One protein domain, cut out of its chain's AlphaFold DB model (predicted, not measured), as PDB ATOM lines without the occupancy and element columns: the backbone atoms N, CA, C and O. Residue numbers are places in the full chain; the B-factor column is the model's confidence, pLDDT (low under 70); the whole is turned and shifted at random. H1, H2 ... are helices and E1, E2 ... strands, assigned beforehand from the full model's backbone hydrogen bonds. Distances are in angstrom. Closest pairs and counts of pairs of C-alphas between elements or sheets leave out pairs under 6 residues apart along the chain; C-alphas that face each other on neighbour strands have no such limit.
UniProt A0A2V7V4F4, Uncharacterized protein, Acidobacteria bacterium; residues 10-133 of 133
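What this domain is: This is residues 10 to 133 of the 133 residues of an uncharacterized protein of Acidobacteria bacterium (UniProt A0A2V7V4F4). A small, twisted three-stranded sheet has one helix, H3, packed along one face; H1 packs on H3 and only grazes the sheet, and H2 sits at the end of H3 where H3 begins. H5 is set off from the other helices, and short H4 follows E2 at the far end from H2. The printed part has 124 residues with five named helices and three named strands, in the order H1 H2 H3 E1 E2 H4 E3 H5; the sheet runs E1 E2 E3, antiparallel. The class is mixed, helices and strands; the whole is compact, with a radius of gyration of the C-alphas of 14.6 A, and only just elongated, spanning 45 by 30 by 24 A.

Where its parts are: Find C-alpha 10 at (23.188, -9.033, 22.237); from there H1 runs 20.0 A to residue 23. H2 is residues 35 to 43, 12.0 A, and H3 is residues 48 to 59, 16.3 A. Next come E1, residues 64 to 68, 13.3 A, and E2, residues 73 to 79, 19.2 A, which starts at C-alpha 73 (35.696, -19.252, 8.237). H4 is residues 81 to 84, 5.4 A, and E3 is residues 103 to 107, 13.0 A. H5, residues 121 to 132, 17.0 A, ends at C-alpha 132 (45.454, -1.697, 3.711).

How they stand to each other: Begin at the hairpin of E1 and E2, where N 65 and O 76 are 2.9 A apart, within hydrogen-bond range. Beside inner strand E2, look at edge strand E3: N 107 and O 75 are 2.7 A apart, also within range. The sheet is only just strongly twisted, its C-alphas up to 4.3 A off the best plane. H3 on one face makes two layers, a helix layer and a sheet; its height over the sheet is 8.5 A, and it runs along the strands, at 14 degrees to E2 on the local plane. The closest C-alphas of H3 and E2 are those of Ala 50 and Phe 74, 5.3 A. H1 touches H3, closest at the C-alphas of Val 20 and Leu 53, 6.3 A, with a shallow tilt of 33 degrees, only just short of steep, opposite ways. H2 touches H3 at residues 48 to 52 alone, closest at the C-alphas of Leu 40 and Gly 48, 5.6 A, with a steep tilt of 62 degrees. H4 and H5 are apart and are not on the sheet, H4 only just, with 4 pairs of C-alphas within 10 A. In H1, H2, H3 and H5 every O i to N i+4 pair is within hydrogen-bond range; H4 is too short for such a pair.

The domain as a whole: The two farthest C-alphas, those of Glu 30 and Arg 100, are 46.9 A apart. The printed part has no cut. The links H1 to H2, H4 to E3 and E3 to H5 are long; in the second, residues 94 to 95 pair antiparallel with residues 103 to 104 of E3. The mean pLDDT of the printed part is 82.8; look for values under 70 at residues 26 to 29, 95 to 101 and 131 to 133.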
ATOM      1  N   LEU A  10      21.834  -8.538  21.954       89.56
ATOM      2  CA  LEU A  10      23.188  -9.033  22.237       89.56
ATOM      3  C   LEU A  10      23.174 -10.311  23.077       89.56
ATOM      4  O   LEU A  10      23.958 -11.218  22.806       89.56
ATOM      5  N   GLY A  11      22.269 -10.407  24.054       89.75
ATOM      6  CA  GLY A  11      22.080 -11.630  24.829       89.75
ATOM      7  C   GLY A  11      21.671 -12.816  23.951       89.75
ATOM      8  O   GLY A  11      22.189 -13.920  24.131       89.75
ATOM      9  N   ARG A  12      20.796 -12.602  22.957       91.19
ATOM     10  CA  ARG A  12      20.426 -13.643  21.982       91.19
ATOM     11  C   ARG A  12      21.598 -14.033  21.092       91.19
ATOM     12  O   ARG A  12      21.862 -15.225  20.960       91.19
ATOM     13  N   LEU A  13      22.324 -13.057  20.540       91.88
ATOM     14  CA  LEU A  13      23.522 -13.313  19.733       91.88
ATOM     15  C   LEU A  13      24.536 -14.154  20.515       91.88
ATOM     16  O   LEU A  13      25.004 -15.172  20.011       91.88
ATOM     17  N   ALA A  14      24.819 -13.767  21.762       91.31
ATOM     18  CA  ALA A  14      25.707 -14.506  22.648       91.31
ATOM     19  C   ALA A  14      25.189 -15.919  22.932       91.31
ATOM     20  O   ALA A  14      25.955 -16.866  22.845       91.31
ATOM     21  N   SER A  15      23.891 -16.083  23.197       91.38
ATOM     22  CA  SER A  15      23.301 -17.395  23.494       91.38
ATOM     23  C   SER A  15      23.408 -18.361  22.315       91.38
ATOM     24  O   SER A  15      23.819 -19.503  22.499       91.38
ATOM     25  N   VAL A  16      23.085 -17.904  21.102       92.38
ATOM     26  CA  VAL A  16      23.187 -18.720  19.879       92.38
ATOM     27  C   VAL A  16      24.645 -19.048  19.580       92.38
ATOM     28  O   VAL A  16      24.981 -20.196  19.304       92.38
ATOM     29  N   PHE A  17      25.527 -18.057  19.689       92.81
ATOM     30  CA  PHE A  17      26.960 -18.251  19.514       92.81
ATOM     31  C   PHE A  17      27.532 -19.272  20.508       92.81
ATOM     32  O   PHE A  17      28.256 -20.180  20.102       92.81
ATOM     33  N   THR A  18      27.169 -19.170  21.788       90.69
ATOM     34  CA  THR A  18      27.575 -20.110  22.838       90.69
ATOM     35  C   THR A  18      27.007 -21.503  22.585       90.69
ATOM     36  O   THR A  18      27.746 -22.476  22.703       90.69
ATOM     37  N   PHE A  19      25.738 -21.612  22.180       89.56
ATOM     38  CA  PHE A  19      25.116 -22.887  21.821       89.56
ATOM     39  C   PHE A  19      25.887 -23.597  20.702       89.56
ATOM     40  O   PHE A  19      26.311 -24.735  20.884       89.56
ATOM     41  N   VAL A  20      26.149 -22.911  19.583       89.75
ATOM     42  CA  VAL A  20      26.907 -23.507  18.471       89.75
ATOM     43  C   VAL A  20      28.340 -23.831  18.890       89.75
ATOM     44  O   VAL A  20      28.834 -24.905  18.568       89.75
ATOM     45  N   SER A  21      28.995 -22.957  19.660       88.19
ATOM     46  CA  SER A  21      30.356 -23.210  20.155       88.19
ATOM     47  C   SER A  21      30.443 -24.465  21.028       88.19
ATOM     48  O   SER A  21      31.428 -25.190  20.949       88.19
ATOM     49  N   HIS A  22      29.412 -24.747  21.831       86.31
ATOM     50  CA  HIS A  22      29.344 -25.972  22.629       86.31
ATOM     51  C   HIS A  22      29.063 -27.217  21.794       86.31
ATOM     52  O   HIS A  22      29.622 -28.267  22.094       86.31
ATOM     53  N   LEU A  23      28.251 -27.112  20.737       81.56
ATOM     54  CA  LEU A  23      28.049 -28.230  19.814       81.56
ATOM     55  C   LEU A  23      29.376 -28.683  19.180       81.56
ATOM     56  O   LEU A  23      29.536 -29.865  18.898       81.56
ATOM     57  N   MET A  24      30.329 -27.764  18.971       76.38
ATOM     58  CA  MET A  24      31.621 -28.073  18.337       76.38
ATOM     59  C   MET A  24      32.669 -28.641  19.296       76.38
ATOM     60  O   MET A  24      33.692 -29.146  18.841       76.38
ATOM     61  N   ASP A  25      32.443 -28.536  20.605       72.31
ATOM     62  CA  ASP A  25      33.351 -29.069  21.632       72.31
ATOM     63  C   ASP A  25      33.191 -30.582  21.825       72.31
ATOM     64  O   ASP A  25      33.994 -31.236  22.489       72.31
ATOM     65  N   VAL A  26      32.121 -31.148  21.264       64.56
ATOM     66  CA  VAL A  26      31.803 -32.567  21.370       64.56
ATOM     67  C   VAL A  26      32.438 -33.297  20.183       64.56
ATOM     68  O   VAL A  26      32.190 -32.912  19.039       64.56
ATOM     69  N   PRO A  27      33.238 -34.359  20.409       66.62
ATOM     70  CA  PRO A  27      33.755 -35.189  19.328       66.62
ATOM     71  C   PRO A  27      32.620 -35.676  18.425       66.62
ATOM     72  O   PRO A  27      31.579 -36.113  18.924       66.62
ATOM     73  N   LEU A  28      32.828 -35.618  17.106       66.81
ATOM     74  CA  LEU A  28      31.864 -36.142  16.140       66.81
ATOM     75  C   LEU A  28      31.626 -37.633  16.429       66.81
ATOM     76  O   LEU A  28      32.588 -38.407  16.432       66.81
ATOM     77  N   PRO A  29      30.378 -38.049  16.692       67.81
ATOM     78  CA  PRO A  29      30.074 -39.454  16.908       67.81
ATOM     79  C   PRO A  29      30.233 -40.238  15.598       67.81
ATOM     80  O   PRO A  29      30.001 -39.711  14.512       67.81
ATOM     81  N   GLU A  30      30.567 -41.529  15.693       73.69
ATOM     82  CA  GLU A  30      30.691 -42.418  14.523       73.69
ATOM     83  C   GLU A  30      29.378 -42.561  13.734       73.69
ATOM     84  O   GLU A  30      29.383 -42.911  12.553       73.69
ATOM     85  N   ARG A  31      28.239 -42.295  14.386       79.12
ATOM     86  CA  ARG A  31      26.904 -42.267  13.782       79.12
ATOM     87  C   ARG A  31      26.155 -41.011  14.234       79.12
ATOM     88  O   ARG A  31      26.235 -40.684  15.419       79.12
ATOM     89  N   PRO A  32      25.394 -40.343  13.347       80.25
ATOM     90  CA  PRO A  32      24.617 -39.169  13.729       80.25
ATOM     91  C   PRO A  32      23.563 -39.534  14.777       80.25
ATOM     92  O   PRO A  32      22.807 -40.485  14.579       80.25
ATOM     93  N   ARG A  33      23.507 -38.790  15.885       81.75
ATOM     94  CA  ARG A  33      22.510 -38.994  16.949       81.75
ATOM     95  C   ARG A  33      21.277 -38.126  16.736       81.75
ATOM     96  O   ARG A  33      20.174 -38.526  17.093       81.75
ATOM     97  N   ASP A  34      21.473 -36.941  16.167       80.69
ATOM     98  CA  ASP A  34      20.430 -35.953  15.929       80.69
ATOM     99  C   ASP A  34      20.678 -35.147  14.640       80.69
ATOM    100  O   ASP A  34      21.636 -35.372  13.893       80.69
ATOM    101  N   GLY A  35      19.784 -34.195  14.360       78.38
ATOM    102  CA  GLY A  35      19.896 -33.324  13.191       78.38
ATOM    103  C   GLY A  35      21.115 -32.392  13.214       78.38
ATOM    104  O   GLY A  35      21.559 -31.975  12.146       78.38
ATOM    105  N   ALA A  36      21.683 -32.075  14.382       76.31
ATOM    106  CA  ALA A  36      22.882 -31.244  14.472       76.31
ATOM    107  C   ALA A  36      24.121 -32.027  14.021       76.31
ATOM    108  O   ALA A  36      24.910 -31.504  13.231       76.31
ATOM    109  N   ASP A  37      24.244 -33.294  14.428       78.69
ATOM    110  CA  ASP A  37      25.309 -34.185  13.954       78.69
ATOM    111  C   ASP A  37      25.238 -34.371  12.422       78.69
ATOM    112  O   ASP A  37      26.262 -34.327  11.738       78.69
ATOM    113  N   VAL A  38      24.027 -34.516  11.859       80.81
ATOM    114  CA  VAL A  38      23.823 -34.615  10.398       80.81
ATOM    115  C   VAL A  38      24.255 -33.331   9.687       80.81
ATOM    116  O   VAL A  38      24.980 -33.390   8.694       80.81
ATOM    117  N   LEU A  39      23.845 -32.163  10.191       76.50
ATOM    118  CA  LEU A  39      24.232 -30.875   9.608       76.50
ATOM    119  C   LEU A  39      25.746 -30.658   9.663       76.50
ATOM    120  O   LEU A  39      26.317 -30.142   8.704       76.50
ATOM    121  N   LEU A  40      26.402 -31.077  10.744       78.19
ATOM    122  CA  LEU A  40      27.856 -30.989  10.875       78.19
ATOM    123  C   LEU A  40      28.590 -31.913   9.912       78.19
ATOM    124  O   LEU A  40      29.566 -31.491   9.289       78.19
ATOM    125  N   ALA A  41      28.103 -33.145   9.754       79.69
ATOM    126  CA  ALA A  41      28.647 -34.086   8.785       79.69
ATOM    127  C   ALA A  41      28.533 -33.544   7.349       79.69
ATOM    128  O   ALA A  41      29.488 -33.639   6.581       79.69
ATOM    129  N   LEU A  42      27.400 -32.923   7.002       78.44
ATOM    130  CA  LEU A  42      27.160 -32.349   5.672       78.44
ATOM    131  C   LEU A  42      27.958 -31.066   5.416       78.44
ATOM    132  O   LEU A  42      28.496 -30.880   4.328       78.44
ATOM    133  N   ALA A  43      28.024 -30.169   6.400       75.88
ATOM    134  CA  ALA A  43      28.669 -28.869   6.240       75.88
ATOM    135  C   ALA A  43      30.202 -28.929   6.404       75.88
ATOM    136  O   ALA A  43      30.903 -27.964   6.094       75.88
ATOM    137  N   GLY A  44      30.725 -30.071   6.861       78.75
ATOM    138  CA  GLY A  44      32.146 -30.337   7.037       78.75
ATOM    139  C   GLY A  44      32.720 -29.704   8.306       78.75
ATOM    140  O   GLY A  44      32.363 -28.597   8.704       78.75
ATOM    141  N   ALA A  45      33.683 -30.385   8.932       74.12
ATOM    142  CA  ALA A  45      34.230 -29.987  10.234       74.12
ATOM    143  C   ALA A  45      34.912 -28.602  10.246       74.12
ATOM    144  O   ALA A  45      35.032 -27.974  11.297       74.12
ATOM    145  N   ARG A  46      35.379 -28.117   9.087       77.69
ATOM    146  CA  ARG A  46      36.108 -26.845   8.984       77.69
ATOM    147  C   ARG A  46      35.184 -25.626   8.919       77.69
ATOM    148  O   ARG A  46      35.434 -24.653   9.630       77.69
ATOM    149  N   ASP A  47      34.147 -25.698   8.088       83.38
ATOM    150  CA  ASP A  47      33.301 -24.548   7.735       83.38
ATOM    151  C   ASP A  47      31.890 -24.667   8.332       83.38
ATOM    152  O   ASP A  47      31.250 -23.656   8.631       83.38
ATOM    153  N   GLY A  48      31.437 -25.896   8.595       86.62
ATOM    154  CA  GLY A  48      30.129 -26.211   9.156       86.62
ATOM    155  C   GLY A  48      29.737 -25.442  10.416       86.62
ATOM    156  O   GLY A  48      28.619 -24.925  10.445       86.62
ATOM    157  N   PRO A  49      30.627 -25.250  11.409       88.69
ATOM    158  CA  PRO A  49      30.318 -24.434  12.580       88.69
ATOM    159  C   PRO A  49      29.849 -23.016  12.218       88.69
ATOM    160  O   PRO A  49      28.863 -22.509  12.755       88.69
ATOM    161  N   ALA A  50      30.549 -22.366  11.285       91.38
ATOM    162  CA  ALA A  50      30.234 -21.010  10.855       91.38
ATOM    163  C   ALA A  50      28.961 -20.978  10.000       91.38
ATOM    164  O   ALA A  50      28.156 -20.061  10.150       91.38
ATOM    165  N   VAL A  51      28.745 -21.989   9.152       90.62
ATOM    166  CA  VAL A  51      27.527 -22.128   8.336       90.62
ATOM    167  C   VAL A  51      26.290 -22.290   9.219       90.62
ATOM    168  O   VAL A  51      25.320 -21.552   9.048       90.62
ATOM    169  N   ILE A  52      26.336 -23.195  10.201       90.19
ATOM    170  CA  ILE A  52      25.238 -23.432  11.149       90.19
ATOM    171  C   ILE A  52      24.944 -22.159  11.945       90.19
ATOM    172  O   ILE A  52      23.791 -21.740  12.036       90.19
ATOM    173  N   LEU A  53      25.981 -21.497  12.469       93.12
ATOM    174  CA  LEU A  53      25.812 -20.233  13.180       93.12
ATOM    175  C   LEU A  53      25.176 -19.158  12.288       93.12
ATOM    176  O   LEU A  53      24.243 -18.483  12.722       93.12
ATOM    177  N   ALA A  54      25.646 -18.997  11.049       94.19
ATOM    178  CA  ALA A  54      25.093 -18.016  10.120       94.19
ATOM    179  C   ALA A  54      23.614 -18.293   9.816       94.19
ATOM    180  O   ALA A  54      22.809 -17.365   9.870       94.19
ATOM    181  N   ALA A  55      23.247 -19.553   9.571       92.19
ATOM    182  CA  ALA A  55      21.869 -19.953   9.299       92.19
ATOM    183  C   ALA A  55      20.940 -19.677  10.493       92.19
ATOM    184  O   ALA A  55      19.874 -19.086  10.318       92.19
ATOM    185  N   LEU A  56      21.359 -20.031  11.714       92.69
ATOM    186  CA  LEU A  56      20.579 -19.767  12.929       92.69
ATOM    187  C   LEU A  56      20.384 -18.268  13.170       92.69
ATOM    188  O   LEU A  56      19.291 -17.828  13.512       92.69
ATOM    189  N   LEU A  57      21.430 -17.470  12.964       94.62
ATOM    190  CA  LEU A  57      21.347 -16.019  13.109       94.62
ATOM    191  C   LEU A  57      20.432 -15.394  12.047       94.62
ATOM    192  O   LEU A  57      19.598 -14.559  12.383       94.62
ATOM    193  N   GLN A  58      20.524 -15.835  10.791       94.25
ATOM    194  CA  GLN A  58      19.628 -15.383   9.722       94.25
ATOM    195  C   GLN A  58      18.168 -15.761   9.996       94.25
ATOM    196  O   GLN A  58      17.282 -14.931   9.801       94.25
ATOM    197  N   ALA A  59      17.909 -16.965  10.516       92.56
ATOM    198  CA  ALA A  59      16.568 -17.397  10.919       92.56
ATOM    199  C   ALA A  59      15.981 -16.534  12.054       92.56
ATOM    200  O   ALA A  59      14.768 -16.362  12.137       92.56
ATOM    201  N   LEU A  60      16.836 -15.942  12.894       91.38
ATOM    202  CA  LEU A  60      16.452 -14.972  13.925       91.38
ATOM    203  C   LEU A  60      16.326 -13.530  13.398       91.38
ATOM    204  O   LEU A  60      16.113 -12.608  14.186       91.38
ATOM    205  N   GLY A  61      16.456 -13.324  12.084       92.69
ATOM    206  CA  GLY A  61      16.374 -12.015  11.434       92.69
ATOM    207  C   GLY A  61      17.666 -11.198  11.498       92.69
ATOM    208  O   GLY A  61      17.667 -10.015  11.148       92.69
ATOM    209  N   GLU A  62      18.774 -11.793  11.937       93.88
ATOM    210  CA  GLU A  62      20.050 -11.098  12.045       93.88
ATOM    211  C   GLU A  62      20.766 -11.031  10.693       93.88
ATOM    212  O   GLU A  62      20.830 -11.997   9.930       93.88
ATOM    213  N   LYS A  63      21.384  -9.881  10.405       92.69
ATOM    214  CA  LYS A  63      22.222  -9.705   9.213       92.69
ATOM    215  C   LYS A  63      23.586 -10.357   9.435       92.69
ATOM    216  O   LYS A  63      24.559  -9.682   9.784       92.69
ATOM    217  N   ALA A  64      23.628 -11.672   9.262       93.06
ATOM    218  CA  ALA A  64      24.821 -12.495   9.397       93.06
ATOM    219  C   ALA A  64      25.385 -12.905   8.026       93.06
ATOM    220  O   ALA A  64      24.642 -13.292   7.124       93.06
ATOM    221  N   GLN A  65      26.706 -12.830   7.873       92.38
ATOM    222  CA  GLN A  65      27.432 -13.193   6.654       92.38
ATOM    223  C   GLN A  65      28.655 -14.040   6.990       92.38
ATOM    224  O   GLN A  65      29.328 -13.778   7.985       92.38
ATOM    225  N   LEU A  66      28.990 -14.999   6.131       91.19
ATOM    226  CA  LEU A  66      30.255 -15.724   6.228       91.19
ATOM    227  C   LEU A  66      31.407 -14.840   5.736       91.19
ATOM    228  O   LEU A  66      31.294 -14.151   4.722       91.19
ATOM    229  N   GLU A  67      32.521 -14.863   6.456       89.62
ATOM    230  CA  GLU A  67      33.793 -14.289   6.033       89.62
ATOM    231  C   GLU A  67      34.833 -15.404   5.979       89.62
ATOM    232  O   GLU A  67      35.060 -16.121   6.955       89.62
ATOM    233  N   HIS A  68      35.483 -15.516   4.822       87.12
ATOM    234  CA  HIS A  68      36.535 -16.491   4.585       87.12
ATOM    235  C   HIS A  68      37.899 -15.805   4.659       87.12
ATOM    236  O   HIS A  68      38.185 -14.853   3.921       87.12
ATOM    237  N   THR A  69      38.764 -16.329   5.522       83.69
ATOM    238  CA  THR A  69      40.206 -16.082   5.484       83.69
ATOM    239  C   THR A  69      40.934 -17.399   5.234       83.69
ATOM    240  O   THR A  69      40.349 -18.480   5.307       83.69
ATOM    241  N   ARG A  70      42.233 -17.334   4.924       82.12
ATOM    242  CA  ARG A  70      43.039 -18.552   4.732       82.12
ATOM    243  C   ARG A  70      43.085 -19.405   6.009       82.12
ATOM    244  O   ARG A  70      43.226 -20.621   5.941       82.12
ATOM    245  N   GLU A  71      42.949 -18.757   7.163       82.38
ATOM    246  CA  GLU A  71      43.084 -19.335   8.496       82.38
ATOM    247  C   GLU A  71      41.760 -19.865   9.076       82.38
ATOM    248  O   GLU A  71      41.770 -20.806   9.874       82.38
ATOM    249  N   VAL A  72      40.621 -19.255   8.729       86.31
ATOM    250  CA  VAL A  72      39.318 -19.556   9.342       86.31
ATOM    251  C   VAL A  72      38.146 -19.069   8.489       86.31
ATOM    252  O   VAL A  72      38.243 -18.050   7.805       86.31
ATOM    253  N   VAL A  73      37.017 -19.766   8.605       88.50
ATOM    254  CA  VAL A  73      35.696 -19.252   8.237       88.50
ATOM    255  C   VAL A  73      34.966 -18.841   9.511       88.50
ATOM    256  O   VAL A  73      34.862 -19.627  10.450       88.50
ATOM    257  N   PHE A  74      34.508 -17.594   9.570       91.06
ATOM    258  CA  PHE A  74      33.782 -17.053  10.721       91.06
ATOM    259  C   PHE A  74      32.561 -16.255  10.266       91.06
ATOM    260  O   PHE A  74      32.436 -15.898   9.094       91.06
ATOM    261  N   VAL A  75      31.653 -15.965  11.195       93.38
ATOM    262  CA  VAL A  75      30.436 -15.199  10.909       93.38
ATOM    263  C   VAL A  75      30.648 -13.738  11.272       93.38
ATOM    264  O   VAL A  75      31.171 -13.425  12.334       93.38
ATOM    265  N   ARG A  76      30.223 -12.819  10.414       92.75
ATOM    266  CA  ARG A  76      30.101 -11.392  10.719       92.75
ATOM    267  C   ARG A  76      28.641 -11.043  10.903       92.75
ATOM    268  O   ARG A  76      27.845 -11.313  10.009       92.75
ATOM    269  N   VAL A  77      28.313 -10.397  12.012       93.50
ATOM    270  CA  VAL A  77      26.956  -9.924  12.305       93.50
ATOM    271  C   VAL A  77      26.951  -8.406  12.347       93.50
ATOM    272  O   VAL A  77      27.754  -7.805  13.056       93.50
ATOM    273  N   GLU A  78      26.056  -7.774  11.594       92.56
ATOM    274  CA  GLU A  78      25.867  -6.320  11.658       92.56
ATOM    275  C   GLU A  78      25.353  -5.903  13.039       92.56
ATOM    276  O   GLU A  78      24.402  -6.483  13.557       92.56
ATOM    277  N   LEU A  79      25.974  -4.897  13.646       89.62
ATOM    278  CA  LEU A  79      25.552  -4.320  14.917       89.62
ATOM    279  C   LEU A  79      24.870  -2.971  14.723       89.62
ATOM    280  O   LEU A  79      25.207  -2.202  13.820       89.62
ATOM    281  N   GLN A  80      23.944  -2.670  15.628       86.38
ATOM    282  CA  GLN A  80      23.354  -1.350  15.776       86.38
ATOM    283  C   GLN A  80      24.177  -0.517  16.762       86.38
ATOM    284  O   GLN A  80      24.919  -1.041  17.594       86.38
ATOM    285  N   LEU A  81      24.012   0.805  16.716       83.06
ATOM    286  CA  LEU A  81      24.743   1.723  17.594       83.06
ATOM    287  C   LEU A  81      24.508   1.427  19.090       83.06
ATOM    288  O   LEU A  81      25.426   1.549  19.898       83.06
ATOM    289  N   ALA A  82      23.289   1.007  19.449       85.00
ATOM    290  CA  ALA A  82      22.924   0.636  20.816       85.00
ATOM    291  C   ALA A  82      23.698  -0.591  21.329       85.00
ATOM    292  O   ALA A  82      24.021  -0.661  22.516       85.00
ATOM    293  N   ASP A  83      24.049  -1.521  20.438       87.31
ATOM    294  CA  ASP A  83      24.806  -2.720  20.793       87.31
ATOM    295  C   ASP A  83      26.251  -2.374  21.162       87.31
ATOM    296  O   ASP A  83      26.807  -2.938  22.101       87.31
ATOM    297  N   LEU A  84      26.857  -1.399  20.475       85.19
ATOM    298  CA  LEU A  84      28.272  -1.049  20.659       85.19
ATOM    299  C   LEU A  84      28.609  -0.672  22.102       85.19
ATOM    300  O   LEU A  84      29.671  -1.031  22.599       85.19
ATOM    301  N   ARG A  85      27.690   0.013  22.793       85.38
ATOM    302  CA  ARG A  85      27.872   0.446  24.190       85.38
ATOM    303  C   ARG A  85      27.880  -0.711  25.187       85.38
ATOM    304  O   ARG A  85      28.329  -0.541  26.313       85.38
ATOM    305  N   ARG A  86      27.336  -1.859  24.789       87.81
ATOM    306  CA  ARG A  86      27.162  -3.051  25.626       87.81
ATOM    307  C   ARG A  86      28.158  -4.154  25.273       87.81
ATOM    308  O   ARG A  86      28.128  -5.215  25.895       87.81
ATOM    309  N   LEU A  87      29.010  -3.932  24.272       87.56
ATOM    310  CA  LEU A  87      30.016  -4.908  23.891       87.56
ATOM    311  C   LEU A  87      31.076  -5.066  24.985       87.56
ATOM    312  O   LEU A  87      31.469  -4.084  25.620       87.56
ATOM    313  N   PRO A  88      31.598  -6.287  25.171       84.69
ATOM    314  CA  PRO A  88      32.766  -6.490  26.008       84.69
ATOM    315  C   PRO A  88      33.976  -5.689  25.493       84.69
ATOM    316  O   PRO A  88      34.155  -5.570  24.280       84.69
ATOM    317  N   PRO A  89      34.884  -5.229  26.373       83.56
ATOM    318  CA  PRO A  89      36.039  -4.411  25.978       83.56
ATOM    319  C   PRO A  89      37.032  -5.145  25.061       83.56
ATOM    320  O   PRO A  89      37.837  -4.517  24.381       83.56
ATOM    321  N   HIS A  90      36.993  -6.479  25.040       82.56
ATOM    322  CA  HIS A  90      37.833  -7.308  24.177       82.56
ATOM    323  C   HIS A  90      37.218  -7.574  22.795       82.56
ATOM    324  O   HIS A  90      37.887  -8.186  21.956       82.56
ATOM    325  N   ALA A  91      35.956  -7.194  22.569       86.50
ATOM    326  CA  ALA A  91      35.260  -7.467  21.323       86.50
ATOM    327  C   ALA A  91      35.922  -6.695  20.179       86.50
ATOM    328  O   ALA A  91      36.043  -5.470  20.198       86.50
ATOM    329  N   VAL A  92      36.366  -7.429  19.166       83.69
ATOM    330  CA  VAL A  92      36.925  -6.854  17.947       83.69
ATOM    331  C   VAL A  92      35.769  -6.441  17.049       83.69
ATOM    332  O   VAL A  92      34.817  -7.194  16.883       83.69
ATOM    333  N   LEU A  93      35.867  -5.270  16.427       82.56
ATOM    334  CA  LEU A  93      34.921  -4.827  15.406       82.56
ATOM    335  C   LEU A  93      35.601  -4.814  14.041       82.56
ATOM    336  O   LEU A  93      36.729  -4.347  13.896       82.56
ATOM    337  N   VAL A  94      34.899  -5.326  13.035       78.25
ATOM    338  CA  VAL A  94      35.294  -5.234  11.631       78.25
ATOM    339  C   VAL A  94      34.428  -4.165  10.975       78.25
ATOM    340  O   VAL A  94      33.205  -4.188  11.095       78.25
ATOM    341  N   LEU A  95      35.045  -3.213  10.279       68.94
ATOM    342  CA  LEU A  95      34.307  -2.196   9.532       68.94
ATOM    343  C   LEU A  95      33.922  -2.745   8.155       68.94
ATOM    344  O   LEU A  95      34.764  -3.268   7.422       68.94
ATOM    345  N   GLY A  96      32.643  -2.632   7.797       61.94
ATOM    346  CA  GLY A  96      32.170  -2.985   6.462       61.94
ATOM    347  C   GLY A  96      32.692  -2.000   5.412       61.94
ATOM    348  O   GLY A  96      32.335  -0.826   5.439       61.94
ATOM    349  N   ARG A  97      33.507  -2.476   4.462       59.41
ATOM    350  CA  ARG A  97      34.096  -1.652   3.386       59.41
ATOM    351  C   ARG A  97      33.088  -1.114   2.367       59.41
ATOM    352  O   ARG A  97      33.319  -0.057   1.797       59.41
ATOM    353  N   ALA A  98      32.000  -1.843   2.111       53.69
ATOM    354  CA  ALA A  98      31.172  -1.606   0.925       53.69
ATOM    355  C   ALA A  98      30.051  -0.566   1.111       53.69
ATOM    356  O   ALA A  98      29.651   0.057   0.137       53.69
ATOM    357  N   HIS A  99      29.550  -0.320   2.328       45.03
ATOM    358  CA  HIS A  99      28.469   0.648   2.543       45.03
ATOM    359  C   HIS A  99      28.506   1.248   3.953       45.03
ATOM    360  O   HIS A  99      28.270   0.544   4.931       45.03
ATOM    361  N   ARG A 100      28.751   2.566   4.030       53.94
ATOM    362  CA  ARG A 100      28.433   3.470   5.156       53.94
ATOM    363  C   ARG A 100      28.614   2.867   6.561       53.94
ATOM    364  O   ARG A 100      27.629   2.533   7.210       53.94
ATOM    365  N   GLY A 101      29.854   2.776   7.047       60.34
ATOM    366  CA  GLY A 101      30.141   2.757   8.493       60.34
ATOM    367  C   GLY A 101      29.435   1.679   9.326       60.34
ATOM    368  O   GLY A 101      29.121   1.921  10.489       60.34
ATOM    369  N   ARG A 102      29.149   0.505   8.752       78.50
ATOM    370  CA  ARG A 102      28.526  -0.599   9.492       78.50
ATOM    371  C   ARG A 102      29.560  -1.299  10.369       78.50
ATOM    372  O   ARG A 102      30.619  -1.706   9.882       78.50
ATOM    373  N   TYR A 103      29.223  -1.463  11.644       86.00
ATOM    374  CA  TYR A 103      30.018  -2.212  12.610       86.00
ATOM    375  C   TYR A 103      29.645  -3.687  12.525       86.00
ATOM    376  O   TYR A 103      28.491  -4.048  12.735       86.00
ATOM    377  N   LEU A 104      30.611  -4.537  12.194       89.69
ATOM    378  CA  LEU A 104      30.422  -5.977  12.092       89.69
ATOM    379  C   LEU A 104      31.122  -6.662  13.266       89.69
ATOM    380  O   LEU A 104      32.324  -6.485  13.468       89.69
ATOM    381  N   LEU A 105      30.376  -7.469  14.012       91.88
ATOM    382  CA  LEU A 105      30.900  -8.318  15.073       91.88
ATOM    383  C   LEU A 105      31.324  -9.669  14.482       91.88
ATOM    384  O   LEU A 105      30.467 -10.382  13.954       91.88
ATOM    385  N   PRO A 106      32.612 -10.035  14.539       92.56
ATOM    386  CA  PRO A 106      33.073 -11.346  14.127       92.56
ATOM    387  C   PRO A 106      32.802 -12.395  15.215       92.56
ATOM    388  O   PRO A 106      33.074 -12.167  16.392       92.56
ATOM    389  N   LEU A 107      32.316 -13.563  14.811       92.50
ATOM    390  CA  LEU A 107      31.998 -14.706  15.662       92.50
ATOM    391  C   LEU A 107      32.660 -15.964  15.079       92.50
ATOM    392  O   LEU A 107      32.283 -16.413  13.995       92.50
ATOM    393  N   ASP A 108      33.648 -16.524  15.786       90.88
ATOM    394  CA  ASP A 108      34.315 -17.797  15.449       90.88
ATOM    395  C   ASP A 108      33.799 -18.908  16.386       90.88
ATOM    396  O   ASP A 108      34.246 -18.971  17.536       90.88
ATOM    397  N   PRO A 109      32.851 -19.760  15.941       88.06
ATOM    398  CA  PRO A 109      32.225 -20.779  16.787       88.06
ATOM    399  C   PRO A 109      33.054 -22.059  16.949       88.06
ATOM    400  O   PRO A 109      32.587 -23.017  17.552       88.06
ATOM    401  N   ARG A 110      34.276 -22.133  16.408       84.31
ATOM    402  CA  ARG A 110      35.074 -23.376  16.439       84.31
ATOM    403  C   ARG A 110      35.695 -23.684  17.798       84.31
ATOM    404  O   ARG A 110      36.329 -24.721  17.956       84.31
ATOM    405  N   ARG A 111      35.633 -22.747  18.742       77.75
ATOM    406  CA  ARG A 111      36.216 -22.909  20.073       77.75
ATOM    407  C   ARG A 111      35.130 -22.726  21.107       77.75
ATOM    408  O   ARG A 111      34.553 -21.641  21.209       77.75
ATOM    409  N   ALA A 112      34.925 -23.759  21.912       71.25
ATOM    410  CA  ALA A 112      34.133 -23.646  23.117       71.25
ATOM    411  C   ALA A 112      34.650 -22.502  23.989       71.25
ATOM    412  O   ALA A 112      35.855 -22.234  24.053       71.25
ATOM    413  N   CYS A 113      33.719 -21.797  24.626       72.19
ATOM    414  CA  CYS A 113      34.020 -20.687  25.528       72.19
ATOM    415  C   CYS A 113      34.812 -19.528  24.888       72.19
ATOM    416  O   CYS A 113      35.365 -18.697  25.613       72.19
ATOM    417  N   SER A 114      34.874 -19.433  23.554       80.94
ATOM    418  CA  SER A 114      35.437 -18.254  22.896       80.94
ATOM    419  C   SER A 114      34.618 -17.021  23.297       80.94
ATOM    420  O   SER A 114      33.390 -17.069  23.226       80.94
ATOM    421  N   PRO A 115      35.243 -15.920  23.745       85.75
ATOM    422  CA  PRO A 115      34.497 -14.724  24.108       85.75
ATOM    423  C   PRO A 115      33.801 -14.094  22.893       85.75
ATOM    424  O   PRO A 115      34.313 -14.129  21.772       85.75
ATOM    425  N   LEU A 116      32.641 -13.473  23.117       87.56
ATOM    426  CA  LEU A 116      31.890 -12.797  22.059       87.56
ATOM    427  C   LEU A 116      32.746 -11.703  21.395       87.56
ATOM    428  O   LEU A 116      33.278 -10.821  22.067       87.56
ATOM    429  N   GLY A 117      32.862 -11.735  20.065       88.75
ATOM    430  CA  GLY A 117      33.674 -10.765  19.324       88.75
ATOM    431  C   GLY A 117      35.178 -11.041  19.351       88.75
ATOM    432  O   GLY A 117      35.955 -10.238  18.832       88.75
ATOM    433  N   PHE A 118      35.629 -12.142  19.957       88.94
ATOM    434  CA  PHE A 118      37.037 -12.510  19.943       88.94
ATOM    435  C   PHE A 118      37.444 -13.125  18.598       88.94
ATOM    436  O   PHE A 118      36.774 -14.001  18.056       88.94
ATOM    437  N   LEU A 119      38.612 -12.717  18.095       86.69
ATOM    438  CA  LEU A 119      39.280 -13.355  16.960       86.69
ATOM    439  C   LEU A 119      40.746 -13.651  17.289       86.69
ATOM    440  O   LEU A 119      41.426 -12.774  17.838       86.69
ATOM    441  N   PRO A 120      41.298 -14.813  16.890       84.62
ATOM    442  CA  PRO A 120      42.716 -15.113  17.064       84.62
ATOM    443  C   PRO A 120      43.635 -14.090  16.376       84.62
ATOM    444  O   PRO A 120      43.337 -13.574  15.297       84.62
ATOM    445  N   ARG A 121      44.809 -13.827  16.973       85.88
ATOM    446  CA  ARG A 121      45.811 -12.868  16.457       85.88
ATOM    447  C   ARG A 121      46.139 -13.038  14.959       85.88
ATOM    448  O   ARG A 121      46.182 -12.008  14.281       85.88
ATOM    449  N   PRO A 122      46.353 -14.258  14.421       84.88
ATOM    450  CA  PRO A 122      46.640 -14.440  12.995       84.88
ATOM    451  C   PRO A 122      45.521 -13.906  12.093       84.88
ATOM    452  O   PRO A 122      45.795 -13.202  11.123       84.88
ATOM    453  N   VAL A 123      44.266 -14.146  12.480       85.75
ATOM    454  CA  VAL A 123      43.067 -13.714  11.746       85.75
ATOM    455  C   VAL A 123      42.952 -12.193  11.760       85.75
ATOM    456  O   VAL A 123      42.770 -11.573  10.716       85.75
ATOM    457  N   ARG A 124      43.160 -11.561  12.924       84.44
ATOM    458  CA  ARG A 124      43.145 -10.091  13.036       84.44
ATOM    459  C   ARG A 124      44.194  -9.436  12.138       84.44
ATOM    460  O   ARG A 124      43.897  -8.453  11.466       84.44
ATOM    461  N   ARG A 125      45.407 -10.000  12.081       84.25
ATOM    462  CA  ARG A 125      46.476  -9.525  11.184       84.25
ATOM    463  C   ARG A 125      46.127  -9.732   9.710       84.25
ATOM    464  O   ARG A 125      46.449  -8.879   8.891       84.25
ATOM    465  N   ALA A 126      45.487 -10.845   9.354       82.50
ATOM    466  CA  ALA A 126      45.029 -11.091   7.988       82.50
ATOM    467  C   ALA A 126      43.967 -10.068   7.549       82.50
ATOM    468  O   ALA A 126      44.092  -9.487   6.472       82.50
ATOM    469  N   LEU A 127      42.985  -9.776   8.409       80.56
ATOM    470  CA  LEU A 127      41.962  -8.757   8.153       80.56
ATOM    471  C   LEU A 127      42.563  -7.349   8.040       80.56
ATOM    472  O   LEU A 127      42.235  -6.624   7.105       80.56
ATOM    473  N   ALA A 128      43.484  -6.985   8.937       78.56
ATOM    474  CA  ALA A 128      44.178  -5.698   8.889       78.56
ATOM    475  C   ALA A 128      44.984  -5.522   7.591       78.56
ATOM    476  O   ALA A 128      44.895  -4.480   6.952       78.56
ATOM    477  N   ARG A 129      45.708  -6.562   7.150       77.31
ATOM    478  CA  ARG A 129      46.427  -6.541   5.865       77.31
ATOM    479  C   ARG A 129      45.484  -6.362   4.684       77.31
ATOM    480  O   ARG A 129      45.792  -5.581   3.795       77.31
ATOM    481  N   ARG A 130      44.329  -7.040   4.690       71.88
ATOM    482  CA  ARG A 130      43.319  -6.833   3.647       71.88
ATOM    483  C   ARG A 130      42.858  -5.389   3.627       71.88
ATOM    484  O   ARG A 130      42.627  -4.922   2.534       71.88
ATOM    485  N   LEU A 131      42.655  -4.726   4.771       64.38
ATOM    486  CA  LEU A 131      42.152  -3.341   4.849       64.38
ATOM    487  C   LEU A 131      43.104  -2.298   4.249       64.38
ATOM    488  O   LEU A 131      42.627  -1.257   3.813       64.38
ATOM    489  N   ILE A 132      44.406  -2.586   4.236       57.53
ATOM    490  CA  ILE A 132      45.454  -1.697   3.711       57.53
ATOM    491  C   ILE A 132      45.711  -1.944   2.212       57.53
ATOM    492  O   ILE A 132      46.151  -1.030   1.520       57.53
ATOM    493  N   ALA A 133      45.442  -3.161   1.726       51.97
ATOM    494  CA  ALA A 133      45.482  -3.523   0.306       51.97
ATOM    495  C   ALA A 133      44.200  -3.100  -0.424       51.97
ATOM    496  O   ALA A 133      44.318  -2.694  -1.597       51.97
TER     497      ALA A 133